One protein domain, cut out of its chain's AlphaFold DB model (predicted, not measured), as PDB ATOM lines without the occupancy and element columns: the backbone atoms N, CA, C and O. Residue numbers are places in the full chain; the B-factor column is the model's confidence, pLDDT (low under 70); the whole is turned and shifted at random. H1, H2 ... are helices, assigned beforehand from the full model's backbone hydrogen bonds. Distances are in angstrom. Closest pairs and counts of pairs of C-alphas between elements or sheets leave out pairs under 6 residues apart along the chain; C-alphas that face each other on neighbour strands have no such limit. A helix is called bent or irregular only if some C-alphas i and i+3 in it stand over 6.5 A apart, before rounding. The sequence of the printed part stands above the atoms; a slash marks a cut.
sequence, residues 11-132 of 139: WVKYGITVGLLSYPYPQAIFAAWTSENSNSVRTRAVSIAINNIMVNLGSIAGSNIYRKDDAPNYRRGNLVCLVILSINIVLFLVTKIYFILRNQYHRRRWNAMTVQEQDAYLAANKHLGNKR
ATOM      1  N   TRP A  11     -20.160  -2.238  38.009       74.56
ATOM      2  CA  TRP A  11     -18.843  -2.797  37.689       74.56
ATOM      3  C   TRP A  11     -18.891  -3.881  36.610       74.56
ATOM      4  O   TRP A  11     -17.992  -3.959  35.777       74.56
ATOM      5  N   VAL A  12     -19.964  -4.674  36.565       74.00
ATOM      6  CA  VAL A  12     -20.161  -5.701  35.529       74.00
ATOM      7  C   VAL A  12     -20.482  -5.042  34.190       74.00
ATOM      8  O   VAL A  12     -19.907  -5.401  33.165       74.00
ATOM      9  N   LYS A  13     -21.347  -4.016  34.191       70.81
ATOM     10  CA  LYS A  13     -21.635  -3.217  32.990       70.81
ATOM     11  C   LYS A  13     -20.367  -2.527  32.462       70.81
ATOM     12  O   LYS A  13     -20.113  -2.554  31.256       70.81
ATOM     13  N   TYR A  14     -19.563  -1.952  33.358       70.50
ATOM     14  CA  TYR A  14     -18.280  -1.331  33.030       70.50
ATOM     15  C   TYR A  14     -17.286  -2.344  32.451       70.50
ATOM     16  O   TYR A  14     -16.772  -2.118  31.360       70.50
ATOM     17  N   GLY A  15     -17.092  -3.493  33.105       75.31
ATOM     18  CA  GLY A  15     -16.184  -4.544  32.637       75.31
ATOM     19  C   GLY A  15     -16.532  -5.068  31.241       75.31
ATOM     20  O   GLY A  15     -15.648  -5.187  30.398       75.31
ATOM     21  N   ILE A  16     -17.821  -5.293  30.952       74.94
ATOM     22  CA  ILE A  16     -18.277  -5.710  29.613       74.94
ATOM     23  C   ILE A  16     -17.997  -4.619  28.575       74.94
ATOM     24  O   ILE A  16     -17.557  -4.922  27.470       74.94
ATOM     25  N   THR A  17     -18.236  -3.353  28.919       72.19
ATOM     26  CA  THR A  17     -18.051  -2.227  27.990       72.19
ATOM     27  C   THR A  17     -16.570  -2.010  27.685       72.19
ATOM     28  O   THR A  17     -16.194  -1.883  26.523       72.19
ATOM     29  N   VAL A  18     -15.719  -2.044  28.712       73.69
ATOM     30  CA  VAL A  18     -14.262  -1.949  28.568       73.69
ATOM     31  C   VAL A  18     -13.723  -3.129  27.768       73.69
ATOM     32  O   VAL A  18     -12.929  -2.917  26.858       73.69
ATOM     33  N   GLY A  19     -14.188  -4.351  28.039       77.69
ATOM     34  CA  GLY A  19     -13.807  -5.534  27.267       77.69
ATOM     35  C   GLY A  19     -14.183  -5.420  25.788       77.69
ATOM     36  O   GLY A  19     -13.363  -5.717  24.926       77.69
ATOM     37  N   LEU A  20     -15.384  -4.917  25.478       72.19
ATOM     38  CA  LEU A  20     -15.832  -4.730  24.094       72.19
ATOM     39  C   LEU A  20     -15.043  -3.636  23.352       72.19
ATOM     40  O   LEU A  20     -14.863  -3.721  22.140       72.19
ATOM     41  N   LEU A  21     -14.596  -2.603  24.070       71.94
ATOM     42  CA  LEU A  21     -13.809  -1.490  23.528       71.94
ATOM     43  C   LEU A  21     -12.301  -1.774  23.513       71.94
ATOM     44  O   LEU A  21     -11.551  -1.030  22.884       71.94
ATOM     45  N   SER A  22     -11.857  -2.848  24.170       73.38
ATOM     46  CA  SER A  22     -10.467  -3.307  24.182       73.38
ATOM     47  C   SER A  22     -10.144  -4.028  22.875       73.38
ATOM     48  O   SER A  22      -9.883  -5.227  22.852       73.38
ATOM     49  N   TYR A  23     -10.185  -3.304  21.761       70.19
ATOM     50  CA  TYR A  23      -9.663  -3.783  20.489       70.19
ATOM     51  C   TYR A  23      -8.584  -2.823  19.981       70.19
ATOM     52  O   TYR A  23      -8.685  -1.607  20.176       70.19
ATOM     53  N   PRO A  24      -7.518  -3.347  19.351       75.12
ATOM     54  CA  PRO A  24      -6.467  -2.515  18.789       75.12
ATOM     55  C   PRO A  24      -7.052  -1.636  17.687       75.12
ATOM     56  O   PRO A  24      -7.816  -2.103  16.842       75.12
ATOM     57  N   TYR A  25      -6.684  -0.360  17.692       74.12
ATOM     58  CA  TYR A  25      -7.264   0.613  16.783       74.12
ATOM     59  C   TYR A  25      -6.888   0.301  15.317       74.12
ATOM     60  O   TYR A  25      -5.715   0.398  14.948       74.12
ATOM     61  N   PRO A  26      -7.852  -0.065  14.449       77.62
ATOM     62  CA  PRO A  26      -7.571  -0.658  13.136       77.62
ATOM     63  C   PRO A  26      -7.173   0.365  12.057       77.62
ATOM     64  O   PRO A  26      -7.086   0.017  10.879       77.62
ATOM     65  N   GLN A  27      -6.923   1.629  12.416       76.75
ATOM     66  CA  GLN A  27      -6.685   2.710  11.450       76.75
ATOM     67  C   GLN A  27      -5.503   2.426  10.511       76.75
ATOM     68  O   GLN A  27      -5.601   2.668   9.309       76.75
ATOM     69  N   ALA A  28      -4.407   1.861  11.029       80.06
ATOM     70  CA  ALA A  28      -3.242   1.517  10.212       80.06
ATOM     71  C   ALA A  28      -3.565   0.447   9.154       80.06
ATOM     72  O   ALA A  28      -3.091   0.535   8.022       80.06
ATOM     73  N   ILE A  29      -4.421  -0.522   9.496       82.50
ATOM     74  CA  ILE A  29      -4.848  -1.594   8.587       82.50
ATOM     75  C   ILE A  29      -5.675  -1.000   7.443       82.50
ATOM     76  O   ILE A  29      -5.423  -1.304   6.278       82.50
ATOM     77  N   PHE A  30      -6.610  -0.091   7.743       80.19
ATOM     78  CA  PHE A  30      -7.390   0.587   6.704       80.19
ATOM     79  C   PHE A  30      -6.530   1.473   5.802       80.19
ATOM     80  O   PHE A  30      -6.719   1.478   4.582       80.19
ATOM     81  N   ALA A  31      -5.558   2.189   6.367       77.44
ATOM     82  CA  ALA A  31      -4.626   2.990   5.583       77.44
ATOM     83  C   ALA A  31      -3.778   2.120   4.638       77.44
ATOM     84  O   ALA A  31      -3.621   2.470   3.468       77.44
ATOM     85  N   ALA A  32      -3.288   0.965   5.102       82.69
ATOM     86  CA  ALA A  32      -2.553   0.010   4.273       82.69
ATOM     87  C   ALA A  32      -3.434  -0.593   3.164       82.69
ATOM     88  O   ALA A  32      -3.059  -0.561   1.992       82.69
ATOM     89  N   TRP A  33      -4.642  -1.045   3.503       81.75
ATOM     90  CA  TRP A  33      -5.572  -1.673   2.560       81.75
ATOM     91  C   TRP A  33      -6.081  -0.710   1.473       81.75
ATOM     92  O   TRP A  33      -6.148  -1.059   0.291       81.75
ATOM     93  N   THR A  34      -6.398   0.538   1.831       79.50
ATOM     94  CA  THR A  34      -6.758   1.575   0.839       79.50
ATOM     95  C   THR A  34      -5.576   1.952  -0.052       79.50
ATOM     96  O   THR A  34      -5.756   2.280  -1.229       79.50
ATOM     97  N   SER A  35      -4.365   1.874   0.494       78.00
ATOM     98  CA  SER A  35      -3.122   2.080  -0.234       78.00
ATOM     99  C   SER A  35      -2.866   0.980  -1.269       78.00
ATOM    100  O   SER A  35      -2.579   1.306  -2.418       78.00
ATOM    101  N   GLU A  36      -3.003  -0.293  -0.892       78.12
ATOM    102  CA  GLU A  36      -2.824  -1.434  -1.805       78.12
ATOM    103  C   GLU A  36      -3.825  -1.410  -2.963       78.12
ATOM    104  O   GLU A  36      -3.463  -1.624  -4.118       78.12
ATOM    105  N   ASN A  37      -5.079  -1.047  -2.684       76.88
ATOM    106  CA  ASN A  37      -6.119  -0.946  -3.709       76.88
ATOM    107  C   ASN A  37      -5.994   0.308  -4.607       76.88
ATOM    108  O   ASN A  37      -6.738   0.466  -5.585       76.88
ATOM    109  N   SER A  38      -5.050   1.207  -4.310       73.94
ATOM    110  CA  SER A  38      -4.797   2.432  -5.071       73.94
ATOM    111  C   SER A  38      -3.607   2.254  -6.023       73.94
ATOM    112  O   SER A  38      -2.461   2.475  -5.655       73.94
ATOM    113  N   ASN A  39      -3.873   1.948  -7.296       66.25
ATOM    114  CA  ASN A  39      -2.841   1.663  -8.313       66.25
ATOM    115  C   ASN A  39      -2.037   2.906  -8.807       66.25
ATOM    116  O   ASN A  39      -1.328   2.843  -9.803       66.25
ATOM    117  N   SER A  40      -2.153   4.076  -8.164       70.06
ATOM    118  CA  SER A  40      -1.314   5.249  -8.474       70.06
ATOM    119  C   SER A  40      -0.944   6.031  -7.214       70.06
ATOM    120  O   SER A  40      -1.746   6.126  -6.282       70.06
ATOM    121  N   VAL A  41       0.244   6.650  -7.196       68.31
ATOM    122  CA  VAL A  41       0.741   7.453  -6.058       68.31
ATOM    123  C   VAL A  41      -0.227   8.588  -5.714       68.31
ATOM    124  O   VAL A  41      -0.544   8.810  -4.546       68.31
ATOM    125  N   ARG A  42      -0.780   9.250  -6.740       70.94
ATOM    126  CA  ARG A  42      -1.768  10.322  -6.573       70.94
ATOM    127  C   ARG A  42      -3.051   9.810  -5.922       70.94
ATOM    128  O   ARG A  42      -3.533  10.417  -4.973       70.94
ATOM    129  N   THR A  43      -3.594   8.689  -6.397       74.62
ATOM    130  CA  THR A  43      -4.809   8.107  -5.803       74.62
ATOM    131  C   THR A  43      -4.555   7.573  -4.398       74.62
ATOM    132  O   THR A  43      -5.414   7.729  -3.546       74.62
ATOM    133  N   ARG A  44      -3.367   7.019  -4.120       76.00
ATOM    134  CA  ARG A  44      -2.988   6.517  -2.793       76.00
ATOM    135  C   ARG A  44      -2.950   7.637  -1.753       76.00
ATOM    136  O   ARG A  44      -3.542   7.488  -0.690       76.00
ATOM    137  N   ALA A  45      -2.314   8.765  -2.071       80.88
ATOM    138  CA  ALA A  45      -2.257   9.916  -1.169       80.88
ATOM    139  C   ALA A  45      -3.657  10.490  -0.881       80.88
ATOM    140  O   ALA A  45      -3.998  10.742   0.274       80.88
ATOM    141  N   VAL A  46      -4.489  10.627  -1.919       82.12
ATOM    142  CA  VAL A  46      -5.870  11.115  -1.777       82.12
ATOM    143  C   VAL A  46      -6.719  10.145  -0.945       82.12
ATOM    144  O   VAL A  46      -7.412  10.586  -0.032       82.12
ATOM    145  N   SER A  47      -6.625   8.833  -1.187       77.56
ATOM    146  CA  SER A  47      -7.343   7.811  -0.411       77.56
ATOM    147  C   SER A  47      -6.982   7.849   1.077       77.56
ATOM    148  O   SER A  47      -7.874   7.801   1.923       77.56
ATOM    149  N   ILE A  48      -5.693   7.987   1.408       80.38
ATOM    150  CA  ILE A  48      -5.223   8.080   2.800       80.38
ATOM    151  C   ILE A  48      -5.733   9.367   3.465       80.38
ATOM    152  O   ILE A  48      -6.205   9.329   4.602       80.38
ATOM    153  N   ALA A  49      -5.682  10.504   2.764       84.81
ATOM    154  CA  ALA A  49      -6.194  11.771   3.284       84.81
ATOM    155  C   ALA A  49      -7.703  11.699   3.576       84.81
ATOM    156  O   ALA A  49      -8.141  12.083   4.660       84.81
ATOM    157  N   ILE A  50      -8.488  11.138   2.648       84.31
ATOM    158  CA  ILE A  50      -9.932  10.940   2.831       84.31
ATOM    159  C   ILE A  50     -10.204  10.012   4.018       84.31
ATOM    160  O   ILE A  50     -11.080  10.313   4.828       84.31
ATOM    161  N   ASN A  51      -9.444   8.922   4.164       82.12
ATOM    162  CA  ASN A  51      -9.601   8.006   5.293       82.12
ATOM    163  C   ASN A  51      -9.419   8.733   6.639       82.12
ATOM    164  O   ASN A  51     -10.270   8.616   7.519       82.12
ATOM    165  N   ASN A  52      -8.384   9.569   6.760       82.81
ATOM    166  CA  ASN A  52      -8.141  10.362   7.967       82.81
ATOM    167  C   ASN A  52      -9.248  11.391   8.248       82.81
ATOM    168  O   ASN A  52      -9.636  11.578   9.402       82.81
ATOM    169  N   ILE A  53      -9.783  12.051   7.220       87.06
ATOM    170  CA  ILE A  53     -10.886  13.010   7.390       87.06
ATOM    171  C   ILE A  53     -12.149  12.288   7.877       87.06
ATOM    172  O   ILE A  53     -12.794  12.747   8.819       87.06
ATOM    173  N   MET A  54     -12.472  11.128   7.297       84.25
ATOM    174  CA  MET A  54     -13.645  10.339   7.691       84.25
ATOM    175  C   MET A  54     -13.555   9.838   9.136       84.25
ATOM    176  O   MET A  54     -14.548   9.887   9.860       84.25
ATOM    177  N   VAL A  55     -12.368   9.420   9.584       82.31
ATOM    178  CA  VAL A  55     -12.123   9.039  10.985       82.31
ATOM    179  C   VAL A  55     -12.418  10.201  11.938       82.31
ATOM    180  O   VAL A  55     -13.125  10.026  12.932       82.31
ATOM    181  N   ASN A  56     -11.929  11.402  11.620       82.94
ATOM    182  CA  ASN A  56     -12.168  12.586  12.446       82.94
ATOM    183  C   ASN A  56     -13.653  12.974  12.481       82.94
ATOM    184  O   ASN A  56     -14.189  13.260  13.551       82.94
ATOM    185  N   LEU A  57     -14.344  12.917  11.338       83.69
ATOM    186  CA  LEU A  57     -15.790  13.147  11.274       83.69
ATOM    187  C   LEU A  57     -16.571  12.123  12.107       83.69
ATOM    188  O   LEU A  57     -17.498  12.499  12.823       83.69
ATOM    189  N   GLY A  58     -16.174  10.849  12.066       81.62
ATOM    190  CA  GLY A  58     -16.766   9.794  12.889       81.62
ATOM    191  C   GLY A  58     -16.588  10.044  14.388       81.62
ATOM    192  O   GLY A  58     -17.527   9.839  15.152       81.62
ATOM    193  N   SER A  59     -15.426  10.556  14.802       80.31
ATOM    194  CA  SER A  59     -15.165  10.939  16.196       80.31
ATOM    195  C   SER A  59     -16.079  12.083  16.663       80.31
ATOM    196  O   SER A  59     -16.681  12.003  17.735       80.31
ATOM    197  N   ILE A  60     -16.273  13.110  15.824       82.31
ATOM    198  CA  ILE A  60     -17.188  14.232  16.107       82.31
ATOM    199  C   ILE A  60     -18.649  13.759  16.138       82.31
ATOM    200  O   ILE A  60     -19.416  14.158  17.010       82.31
ATOM    201  N   ALA A  61     -19.057  12.896  15.209       79.75
ATOM    202  CA  ALA A  61     -20.402  12.326  15.229       79.75
ATOM    203  C   ALA A  61     -20.613  11.465  16.486       79.75
ATOM    204  O   ALA A  61     -21.642  11.585  17.147       79.75
ATOM    205  N   GLY A  62     -19.612  10.658  16.855       74.31
ATOM    206  CA  GLY A  62     -19.620   9.786  18.027       74.31
ATOM    207  C   GLY A  62     -19.742  10.539  19.350       74.31
ATOM    208  O   GLY A  62     -20.512  10.123  20.219       74.31
ATOM    209  N   SER A  63     -19.062  11.681  19.489       74.88
ATOM    210  CA  SER A  63     -19.156  12.516  20.694       74.88
ATOM    211  C   SER A  63     -20.553  13.114  20.910       74.88
ATOM    212  O   SER A  63     -20.905  13.443  22.040       74.88
ATOM    213  N   ASN A  64     -21.380  13.183  19.861       73.44
ATOM    214  CA  ASN A  64     -22.758  13.673  19.923       73.44
ATOM    215  C   ASN A  64     -23.813  12.570  20.150       73.44
ATOM    216  O   ASN A  64     -24.986  12.893  20.350       73.44
ATOM    217  N   ILE A  65     -23.432  11.284  20.131       72.12
ATOM    218  CA  ILE A  65     -24.370  10.157  20.306       72.12
ATOM    219  C   ILE A  65     -24.894  10.078  21.748       72.12
ATOM    220  O   ILE A  65     -26.060   9.748  21.969       72.12
ATOM    221  N   TYR A  66     -24.057  10.398  22.738       66.06
ATOM    222  CA  TYR A  66     -24.434  10.340  24.152       66.06
ATOM    223  C   TYR A  66     -24.959  11.696  24.623       66.06
ATOM    224  O   TYR A  66     -24.199  12.588  24.997       66.06
ATOM    225  N   ARG A  67     -26.285  11.858  24.610       68.25
ATOM    226  CA  ARG A  67     -26.957  13.055  25.133       68.25
ATOM    227  C   ARG A  67     -27.294  12.909  26.614       68.25
ATOM    228  O   ARG A  67     -27.663  11.827  27.064       68.25
ATOM    229  N   LYS A  68     -27.221  14.027  27.352       62.12
ATOM    230  CA  LYS A  68     -27.569  14.106  28.787       62.12
ATOM    231  C   LYS A  68     -29.005  13.642  29.072       62.12
ATOM    232  O   LYS A  68     -29.252  13.084  30.133       62.12
ATOM    233  N   ASP A  69     -29.900  13.804  28.099       60.31
ATOM    234  CA  ASP A  69     -31.319  13.442  28.201       60.31
ATOM    235  C   ASP A  69     -31.578  11.922  28.243       60.31
ATOM    236  O   ASP A  69     -32.668  11.504  28.618       60.31
ATOM    237  N   ASP A  70     -30.599  11.085  27.873       57.88
ATOM    238  CA  ASP A  70     -30.718   9.614  27.855       57.88
ATOM    239  C   ASP A  70     -30.060   8.922  29.069       57.88
ATOM    240  O   ASP A  70     -29.937   7.690  29.118       57.88
ATOM    241  N   ALA A  71     -29.633   9.691  30.074       57.31
ATOM    242  CA  ALA A  71     -29.141   9.146  31.337       57.31
ATOM    243  C   ALA A  71     -30.267   8.425  32.122       57.31
ATOM    244  O   ALA A  71     -31.429   8.818  32.020       57.31
ATOM    245  N   PRO A  72     -29.975   7.389  32.941       63.09
ATOM    246  CA  PRO A  72     -28.662   6.795  33.233       63.09
ATOM    247  C   PRO A  72     -28.307   5.565  32.372       63.09
ATOM    248  O   PRO A  72     -27.158   5.130  32.367       63.09
ATOM    249  N   ASN A  73     -29.268   4.983  31.647       61.78
ATOM    250  CA  ASN A  73     -29.079   3.709  30.938       61.78
ATOM    251  C   ASN A  73     -28.709   3.857  29.448       61.78
ATOM    252  O   ASN A  73     -28.406   2.851  28.801       61.78
ATOM    253  N   TYR A  74     -28.751   5.074  28.889       64.75
ATOM    254  CA  TYR A  74     -28.330   5.411  27.521       64.75
ATOM    255  C   TYR A  74     -28.831   4.430  26.448       64.75
ATOM    256  O   TYR A  74     -28.088   4.017  25.553       64.75
ATOM    257  N   ARG A  75     -30.101   4.005  26.534       67.75
ATOM    258  CA  ARG A  75     -30.655   2.970  25.639       67.75
ATOM    259  C   ARG A  75     -30.635   3.409  24.172       67.75
ATOM    260  O   ARG A  75     -30.313   2.593  23.313       67.75
ATOM    261  N   ARG A  76     -30.899   4.690  23.887       69.25
ATOM    262  CA  ARG A  76     -30.840   5.234  22.519       69.25
ATOM    263  C   ARG A  76     -29.413   5.281  21.978       69.25
ATOM    264  O   ARG A  76     -29.185   4.796  20.876       69.25
ATOM    265  N   GLY A  77     -28.448   5.763  22.765       69.19
ATOM    266  CA  GLY A  77     -27.033   5.773  22.371       69.19
ATOM    267  C   GLY A  77     -26.506   4.367  22.064       69.19
ATOM    268  O   GLY A  77     -25.911   4.135  21.015       69.19
ATOM    269  N   ASN A  78     -26.835   3.394  22.919       71.06
ATOM    270  CA  ASN A  78     -26.486   1.989  22.702       71.06
ATOM    271  C   ASN A  78     -27.139   1.391  21.440       71.06
ATOM    272  O   ASN A  78     -26.504   0.604  20.739       71.06
ATOM    273  N   LEU A  79     -28.386   1.765  21.131       76.12
ATOM    274  CA  LEU A  79     -29.068   1.331  19.911       76.12
ATOM    275  C   LEU A  79     -28.417   1.926  18.656       76.12
ATOM    276  O   LEU A  79     -28.196   1.200  17.691       76.12
ATOM    277  N   VAL A  80     -28.051   3.210  18.679       78.25
ATOM    278  CA  VAL A  80     -27.330   3.859  17.572       78.25
ATOM    279  C   VAL A  80     -25.984   3.171  17.327       78.25
ATOM    280  O   VAL A  80     -25.676   2.839  16.185       78.25
ATOM    281  N   CYS A  81     -25.220   2.867  18.380       78.38
ATOM    282  CA  CYS A  81     -23.972   2.107  18.261       78.38
ATOM    283  C   CYS A  81     -24.189   0.719  17.636       78.38
ATOM    284  O   CYS A  81     -23.414   0.314  16.770       78.38
ATOM    285  N   LEU A  82     -25.250   0.002  18.028       80.44
ATOM    286  CA  LEU A  82     -25.595  -1.294  17.433       80.44
ATOM    287  C   LEU A  82     -25.960  -1.172  15.954       80.44
ATOM    288  O   LEU A  82     -25.470  -1.956  15.148       80.44
ATOM    289  N   VAL A  83     -26.766  -0.175  15.580       82.50
ATOM    290  CA  VAL A  83     -27.127   0.078  14.176       82.50
ATOM    291  C   VAL A  83     -25.878   0.389  13.349       82.50
ATOM    292  O   VAL A  83     -25.693  -0.194  12.280       82.50
ATOM    293  N   ILE A  84     -24.985   1.244  13.854       83.88
ATOM    294  CA  ILE A  84     -23.711   1.564  13.192       83.88
ATOM    295  C   ILE A  84     -22.851   0.303  13.036       83.88
ATOM    296  O   ILE A  84     -22.278   0.086  11.966       83.88
ATOM    297  N   LEU A  85     -22.775  -0.548  14.063       83.44
ATOM    298  CA  LEU A  85     -22.039  -1.811  14.000       83.44
ATOM    299  C   LEU A  85     -22.628  -2.753  12.940       83.44
ATOM    300  O   LEU A  85     -21.886  -3.291  12.120       83.44
ATOM    301  N   SER A  86     -23.952  -2.919  12.911       85.06
ATOM    302  CA  SER A  86     -24.635  -3.745  11.911       85.06
ATOM    303  C   SER A  86     -24.394  -3.236  10.489       85.06
ATOM    304  O   SER A  86     -24.067  -4.030   9.607       85.06
ATOM    305  N   ILE A  87     -24.481  -1.921  10.268       86.19
ATOM    306  CA  ILE A  87     -24.179  -1.304   8.968       86.19
ATOM    307  C   ILE A  87     -22.722  -1.567   8.569       86.19
ATOM    308  O   ILE A  87     -22.468  -1.928   7.421       86.19
ATOM    309  N   ASN A  88     -21.771  -1.449   9.501       84.50
ATOM    310  CA  ASN A  88     -20.360  -1.744   9.232       84.50
ATOM    311  C   ASN A  88     -20.154  -3.200   8.794       84.50
ATOM    312  O   ASN A  88     -19.485  -3.441   7.792       84.50
ATOM    313  N   ILE A  89     -20.759  -4.166   9.493       86.94
ATOM    314  CA  ILE A  89     -20.662  -5.590   9.134       86.94
ATOM    315  C   ILE A  89     -21.179  -5.823   7.709       86.94
ATOM    316  O   ILE A  89     -20.501  -6.458   6.900       86.94
ATOM    317  N   VAL A  90     -22.353  -5.274   7.382       90.38
ATOM    318  CA  VAL A  90     -22.932  -5.386   6.035       90.38
ATOM    319  C   VAL A  90     -22.011  -4.749   4.995       90.38
ATOM    320  O   VAL A  90     -21.756  -5.352   3.955       90.38
ATOM    321  N   LEU A  91     -21.456  -3.570   5.281       87.44
ATOM    322  CA  LEU A  91     -20.560  -2.869   4.366       87.44
ATOM    323  C   LEU A  91     -19.283  -3.671   4.075       87.44
ATOM    324  O   LEU A  91     -18.878  -3.765   2.914       87.44
ATOM    325  N   PHE A  92     -18.676  -4.295   5.089       85.62
ATOM    326  CA  PHE A  92     -17.509  -5.163   4.898       85.62
ATOM    327  C   PHE A  92     -17.831  -6.387   4.042       85.62
ATOM    328  O   PHE A  92     -17.074  -6.711   3.125       85.62
ATOM    329  N   LEU A  93     -18.971  -7.035   4.293       88.00
ATOM    330  CA  LEU A  93     -19.419  -8.179   3.496       88.00
ATOM    331  C   LEU A  93     -19.655  -7.788   2.034       88.00
ATOM    332  O   LEU A  93     -19.144  -8.452   1.132       88.00
ATOM    333  N   VAL A  94     -20.370  -6.686   1.798       89.75
ATOM    334  CA  VAL A  94     -20.637  -6.166   0.447       89.75
ATOM    335  C   VAL A  94     -19.335  -5.820  -0.268       89.75
ATOM    336  O   VAL A  94     -19.156  -6.198  -1.422       89.75
ATOM    337  N   THR A  95     -18.401  -5.160   0.416       86.81
ATOM    338  CA  THR A  95     -17.097  -4.790  -0.153       86.81
ATOM    339  C   THR A  95     -16.286  -6.022  -0.548       86.81
ATOM    340  O   THR A  95     -15.761  -6.087  -1.661       86.81
ATOM    341  N   LYS A  96     -16.239  -7.038   0.323       85.81
ATOM    342  CA  LYS A  96     -15.556  -8.305   0.041       85.81
ATOM    343  C   LYS A  96     -16.163  -9.008  -1.171       85.81
ATOM    344  O   LYS A  96     -15.437  -9.392  -2.086       85.81
ATOM    345  N   ILE A  97     -17.491  -9.137  -1.212       88.06
ATOM    346  CA  ILE A  97     -18.202  -9.746  -2.346       88.06
ATOM    347  C   ILE A  97     -17.927  -8.961  -3.630       88.06
ATOM    348  O   ILE A  97     -17.605  -9.557  -4.658       88.06
ATOM    349  N   TYR A  98     -17.997  -7.631  -3.574       88.50
ATOM    350  CA  TYR A  98     -17.728  -6.764  -4.714       88.50
ATOM    351  C   TYR A  98     -16.316  -6.982  -5.276       88.50
ATOM    352  O   TYR A  98     -16.164  -7.154  -6.487       88.50
ATOM    353  N   PHE A  99     -15.291  -7.051  -4.422       85.06
ATOM    354  CA  PHE A  99     -13.919  -7.312  -4.865       85.06
ATOM    355  C   PHE A  99     -13.719  -8.726  -5.413       85.06
ATOM    356  O   PHE A  99     -13.072  -8.869  -6.450       85.06
ATOM    357  N   ILE A 100     -14.331  -9.756  -4.815       87.06
ATOM    358  CA  ILE A 100     -14.293 -11.125  -5.362       87.06
ATOM    359  C   ILE A 100     -14.909 -11.157  -6.765       87.06
ATOM    360  O   ILE A 100     -14.281 -11.642  -7.707       87.06
ATOM    361  N   LEU A 101     -16.119 -10.616  -6.929       87.06
ATOM    362  CA  LEU A 101     -16.819 -10.596  -8.217       87.06
ATOM    363  C   LEU A 101     -16.040  -9.796  -9.263       87.06
ATOM    364  O   LEU A 101     -15.933 -10.211 -10.420       87.06
ATOM    365  N   ARG A 102     -15.451  -8.668  -8.857       86.25
ATOM    366  CA  ARG A 102     -14.651  -7.836  -9.752       86.25
ATOM    367  C   ARG A 102     -13.370  -8.545 -10.190       86.25
ATOM    368  O   ARG A 102     -13.072  -8.532 -11.382       86.25
ATOM    369  N   ASN A 103     -12.669  -9.216  -9.277       86.62
ATOM    370  CA  ASN A 103     -11.494 -10.029  -9.598       86.62
ATOM    371  C   ASN A 103     -11.856 -11.210 -10.510       86.62
ATOM    372  O   ASN A 103     -11.120 -11.501 -11.449       86.62
ATOM    373  N   GLN A 104     -13.007 -11.857 -10.301       86.12
ATOM    374  CA  GLN A 104     -13.488 -12.916 -11.194       86.12
ATOM    375  C   GLN A 104     -13.777 -12.393 -12.605       86.12
ATOM    376  O   GLN A 104     -13.396 -13.039 -13.582       86.12
ATOM    377  N   TYR A 105     -14.414 -11.226 -12.725       86.25
ATOM    378  CA  TYR A 105     -14.662 -10.591 -14.019       86.25
ATOM    379  C   TYR A 105     -13.353 -10.249 -14.744       86.25
ATOM    380  O   TYR A 105     -13.180 -10.614 -15.908       86.25
ATOM    381  N   HIS A 106     -12.416  -9.609 -14.037       84.44
ATOM    382  CA  HIS A 106     -11.085  -9.287 -14.554       84.44
ATOM    383  C   HIS A 106     -10.347 -10.547 -15.021       84.44
ATOM    384  O   HIS A 106      -9.882 -10.595 -16.157       84.44
ATOM    385  N   ARG A 107     -10.355 -11.617 -14.214       85.81
ATOM    386  CA  ARG A 107      -9.693 -12.891 -14.534       85.81
ATOM    387  C   ARG A 107     -10.299 -13.601 -15.742       85.81
ATOM    388  O   ARG A 107      -9.557 -14.113 -16.572       85.81
ATOM    389  N   ARG A 108     -11.631 -13.629 -15.869       86.94
ATOM    390  CA  ARG A 108     -12.309 -14.227 -17.036       86.94
ATOM    391  C   ARG A 108     -11.908 -13.525 -18.326       86.94
ATOM    392  O   ARG A 108     -11.627 -14.185 -19.319       86.94
ATOM    393  N   ARG A 109     -11.869 -12.194 -18.296       85.50
ATOM    394  CA  ARG A 109     -11.543 -11.375 -19.463       85.50
ATOM    395  C   ARG A 109     -10.051 -11.415 -19.793       85.50
ATOM    396  O   ARG A 109      -9.708 -11.464 -20.963       85.50
ATOM    397  N   TRP A 110      -9.190 -11.471 -18.775       83.88
ATOM    398  CA  TRP A 110      -7.749 -11.671 -18.934       83.88
ATOM    399  C   TRP A 110      -7.420 -13.029 -19.564       83.88
ATOM    400  O   TRP A 110      -6.725 -13.085 -20.570       83.88
ATOM    401  N   ASN A 111      -7.994 -14.113 -19.033       85.19
ATOM    402  CA  ASN A 111      -7.757 -15.472 -19.530       85.19
ATOM    403  C   ASN A 111      -8.366 -15.742 -20.915       85.19
ATOM    404  O   ASN A 111      -7.977 -16.707 -21.562       85.19
ATOM    405  N   ALA A 112      -9.338 -14.935 -21.351       88.19
ATOM    406  CA  ALA A 112      -9.901 -15.024 -22.695       88.19
ATOM    407  C   ALA A 112      -8.999 -14.383 -23.767       88.19
ATOM    408  O   ALA A 112      -9.188 -14.668 -24.944       88.19
ATOM    409  N   MET A 113      -8.046 -13.525 -23.375       84.56
ATOM    410  CA  MET A 113      -7.095 -12.892 -24.293       84.56
ATOM    411  C   MET A 113      -5.876 -13.790 -24.516       84.56
ATOM    412  O   MET A 113      -5.343 -14.375 -23.569       84.56
ATOM    413  N   THR A 114      -5.405 -13.848 -25.759       87.88
ATOM    414  CA  THR A 114      -4.121 -14.474 -26.113       87.88
ATOM    415  C   THR A 114      -2.940 -13.669 -25.557       87.88
ATOM    416  O   THR A 114      -3.083 -12.500 -25.204       87.88
ATOM    417  N   VAL A 115      -1.749 -14.272 -25.480       85.25
ATOM    418  CA  VAL A 115      -0.548 -13.609 -24.927       85.25
ATOM    419  C   VAL A 115      -0.215 -12.322 -25.696       85.25
ATOM    420  O   VAL A 115       0.076 -11.292 -25.095       85.25
ATOM    421  N   GLN A 116      -0.355 -12.342 -27.022       84.75
ATOM    422  CA  GLN A 116      -0.111 -11.188 -27.888       84.75
ATOM    423  C   GLN A 116      -1.133 -10.062 -27.655       84.75
ATOM    424  O   GLN A 116      -0.776  -8.883 -27.650       84.75
ATOM    425  N   GLU A 117      -2.403 -10.411 -27.429       84.56
ATOM    426  CA  GLU A 117      -3.453  -9.442 -27.093       84.56
ATOM    427  C   GLU A 117      -3.272  -8.862 -25.690       84.56
ATOM    428  O   GLU A 117      -3.539  -7.677 -25.487       84.56
ATOM    429  N   GLN A 118      -2.785  -9.658 -24.733       85.19
ATOM    430  CA  GLN A 118      -2.440  -9.179 -23.395       85.19
ATOM    431  C   GLN A 118      -1.322  -8.133 -23.467       85.19
ATOM    432  O   GLN A 118      -1.486  -7.045 -22.913       85.19
ATOM    433  N   ASP A 119      -0.242  -8.391 -24.205       83.56
ATOM    434  CA  ASP A 119       0.860  -7.431 -24.363       83.56
ATOM    435  C   ASP A 119       0.409  -6.137 -25.060       83.56
ATOM    436  O   ASP A 119       0.700  -5.031 -24.587       83.56
ATOM    437  N   ALA A 120      -0.387  -6.255 -26.130       86.31
ATOM    438  CA  ALA A 120      -0.983  -5.104 -26.807       86.31
ATOM    439  C   ALA A 120      -1.924  -4.315 -25.875       86.31
ATOM    440  O   ALA A 120      -1.900  -3.078 -25.853       86.31
ATOM    441  N   TYR A 121      -2.713  -5.012 -25.053       83.00
ATOM    442  CA  TYR A 121      -3.591  -4.402 -24.058       83.00
ATOM    443  C   TYR A 121      -2.788  -3.650 -22.993       83.00
ATOM    444  O   TYR A 121      -3.129  -2.510 -22.677       83.00
ATOM    445  N   LEU A 122      -1.720  -4.241 -22.454       82.38
ATOM    446  CA  LEU A 122      -0.860  -3.616 -21.444       82.38
ATOM    447  C   LEU A 122      -0.186  -2.346 -21.978       82.38
ATOM    448  O   LEU A 122      -0.108  -1.343 -21.257       82.38
ATOM    449  N   ALA A 123       0.252  -2.373 -23.241       83.00
ATOM    450  CA  ALA A 123       0.843  -1.226 -23.920       83.00
ATOM    451  C   ALA A 123      -0.179  -0.093 -24.133       83.00
ATOM    452  O   ALA A 123       0.102   1.060 -23.795       83.00
ATOM    453  N   ALA A 124      -1.385  -0.414 -24.613       84.81
ATOM    454  CA  ALA A 124      -2.432   0.572 -24.896       84.81
ATOM    455  C   ALA A 124      -3.089   1.154 -23.624       84.81
ATOM    456  O   ALA A 124      -3.470   2.325 -23.578       84.81
ATOM    457  N   ASN A 125      -3.200   0.356 -22.559       81.94
ATOM    458  CA  ASN A 125      -4.034   0.661 -21.388       81.94
ATOM    459  C   ASN A 125      -3.231   1.053 -20.139       81.94
ATOM    460  O   ASN A 125      -3.717   0.960 -19.008       81.94
ATOM    461  N   LYS A 126      -2.003   1.553 -20.322       73.69
ATOM    462  CA  LYS A 126      -1.108   1.967 -19.225       73.69
ATOM    463  C   LYS A 126      -1.713   3.043 -18.306       73.69
ATOM    464  O   LYS A 126      -1.396   3.088 -17.123       73.69
ATOM    465  N   HIS A 127      -2.629   3.859 -18.827       75.00
ATOM    466  CA  HIS A 127      -3.287   4.960 -18.116       75.00
ATOM    467  C   HIS A 127      -4.456   4.528 -17.203       75.00
ATOM    468  O   HIS A 127      -4.908   5.320 -16.378       75.00
ATOM    469  N   LEU A 128      -4.957   3.291 -17.323       69.56
ATOM    470  CA  LEU A 128      -6.189   2.845 -16.650       69.56
ATOM    471  C   LEU A 128      -6.023   2.481 -15.164       69.56
ATOM    472  O   LEU A 128      -7.025   2.338 -14.461       69.56
ATOM    473  N   GLY A 129      -4.791   2.352 -14.657       75.81
ATOM    474  CA  GLY A 129      -4.527   2.092 -13.235       75.81
ATOM    475  C   GLY A 129      -5.289   0.872 -12.696       75.81
ATOM    476  O   GLY A 129      -5.178  -0.226 -13.235       75.81
ATOM    477  N   ASN A 130      -6.085   1.048 -11.632       67.62
ATOM    478  CA  ASN A 130      -6.826  -0.034 -10.953       67.62
ATOM    479  C   ASN A 130      -8.019  -0.590 -11.758       67.62
ATOM    480  O   ASN A 130      -8.686  -1.527 -11.322       67.62
ATOM    481  N   LYS A 131      -8.309  -0.015 -12.931       71.19
ATOM    482  CA  LYS A 131      -9.341  -0.517 -13.845       71.19
ATOM    483  C   LYS A 131      -8.811  -1.554 -14.832       71.19
ATOM    484  O   LYS A 131      -9.621  -2.133 -15.552       71.19
ATOM    485  N   ARG A 132      -7.492  -1.776 -14.894       73.88
ATOM    486  CA  ARG A 132      -6.903  -2.762 -15.804       73.88
ATOM    487  C   ARG A 132      -7.290  -4.190 -15.404       73.88
ATOM    488  O   ARG A 132      -7.494  -4.465 -14.228       73.88
TER     489      ARG A 132
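Overview. This is residues 11 to 132 of the 139 residues of the protein "Hypothetical protein" of Rotaria sp. Silwood1 (UniProt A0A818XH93). This is a long, open frame of helices with few contacts: the very long helix H4 makes one side, and H3, with the shorter H2 packed on its first part as a helical hairpin, makes the other. A long link joins H3 to H4 at one end of the frame, where H1 stands free, while at the other end H5 turns away from the end of H4 and the short, irregular H6 folds back from H5, apart from H2, H3 and H4. The printed part has 122 residues with six named helices, H1 to H6 in that order along the chain, and no named strand; the class is all helix. The whole is extended, with a radius of gyration of the C-alphas of 21.4 A, and its outline is a rod spanning 70 by 27 by 23 A.

Along the chain. Find C-alpha 11 at (-18.843, -2.797, 37.689); there H1 begins, and it covers residues 11 to 21. After five more residues comes H2, residues 27 to 36. Next look for C-alpha 41 at (0.741, 7.453, -6.058), where H3 begins; it covers residues 41 to 63 and measures 33.7 A from first to last C-alpha. The longest helix by residues is H4, residues 75 to 111: start at C-alpha 75 at (-30.655, 2.970, 25.639) and read on to C-alpha 111, 53.9 A away. H5 takes residues 115 to 124, 14.3 A from first to last C-alpha. H6 takes residues 126 to 131, and its last C-alpha, that of Lys 131, is at (-9.341, -0.517, -13.845). H6 is irregular: C-alphas 127 and 130 are 9.4 A apart.

Arrangement. Begin with H1, which touches no helix; residues 11 to 26, of which 11 to 21 belong to H1, stand free. H1 and H2 are apart, although a tight link of five residues joins them. Go on to H2 and H3, a helical hairpin: they touch, and their closest C-alphas, those of Ser 35 and Arg 44, are 5.1 A apart. Their lines stand at a shallow tilt of 28 degrees, and they run opposite ways. H3 touches H2 with residues 44 to 51 alone, and residues 56 to 61 of H3 stand free. H3 and H4 are apart, and so are H2 and H4. Residues 82 to 101 of H4 stand free. At the far end of H4, compare Trp 110 and Gln 118: H4 and H5 are close but not clearly touching, and these closest C-alphas are 7.4 A apart. H4 and H5 run opposite ways at a steep tilt of 59 degrees. H5 and H6 meet only through their link, and H6 is apart from H2, H3 and H4. In H1, H2, H3, H4 and H5 every O i to N i+4 pair is within hydrogen-bond range; in H6 it is 0 of 2, with 1 of 3 O i to N i+3 pairs within range.

Size, cuts and confidence. The two C-alphas farthest apart, those of Pro 72 and Gln 116, are 69.8 A apart, and the first and last printed C-alphas, those of Trp 11 and Arg 132, are 54.8 A apart. The printed part has no cut. The link from H3 to H4, with 11 residues, is long; the other links are tight. Look in that long link for residues 68 to 73, which stand free. The mean pLDDT of the printed part is 78.6. The model's confidence is under 70 at 16 residues: 39, 41, 66 to 77, 128 and 130.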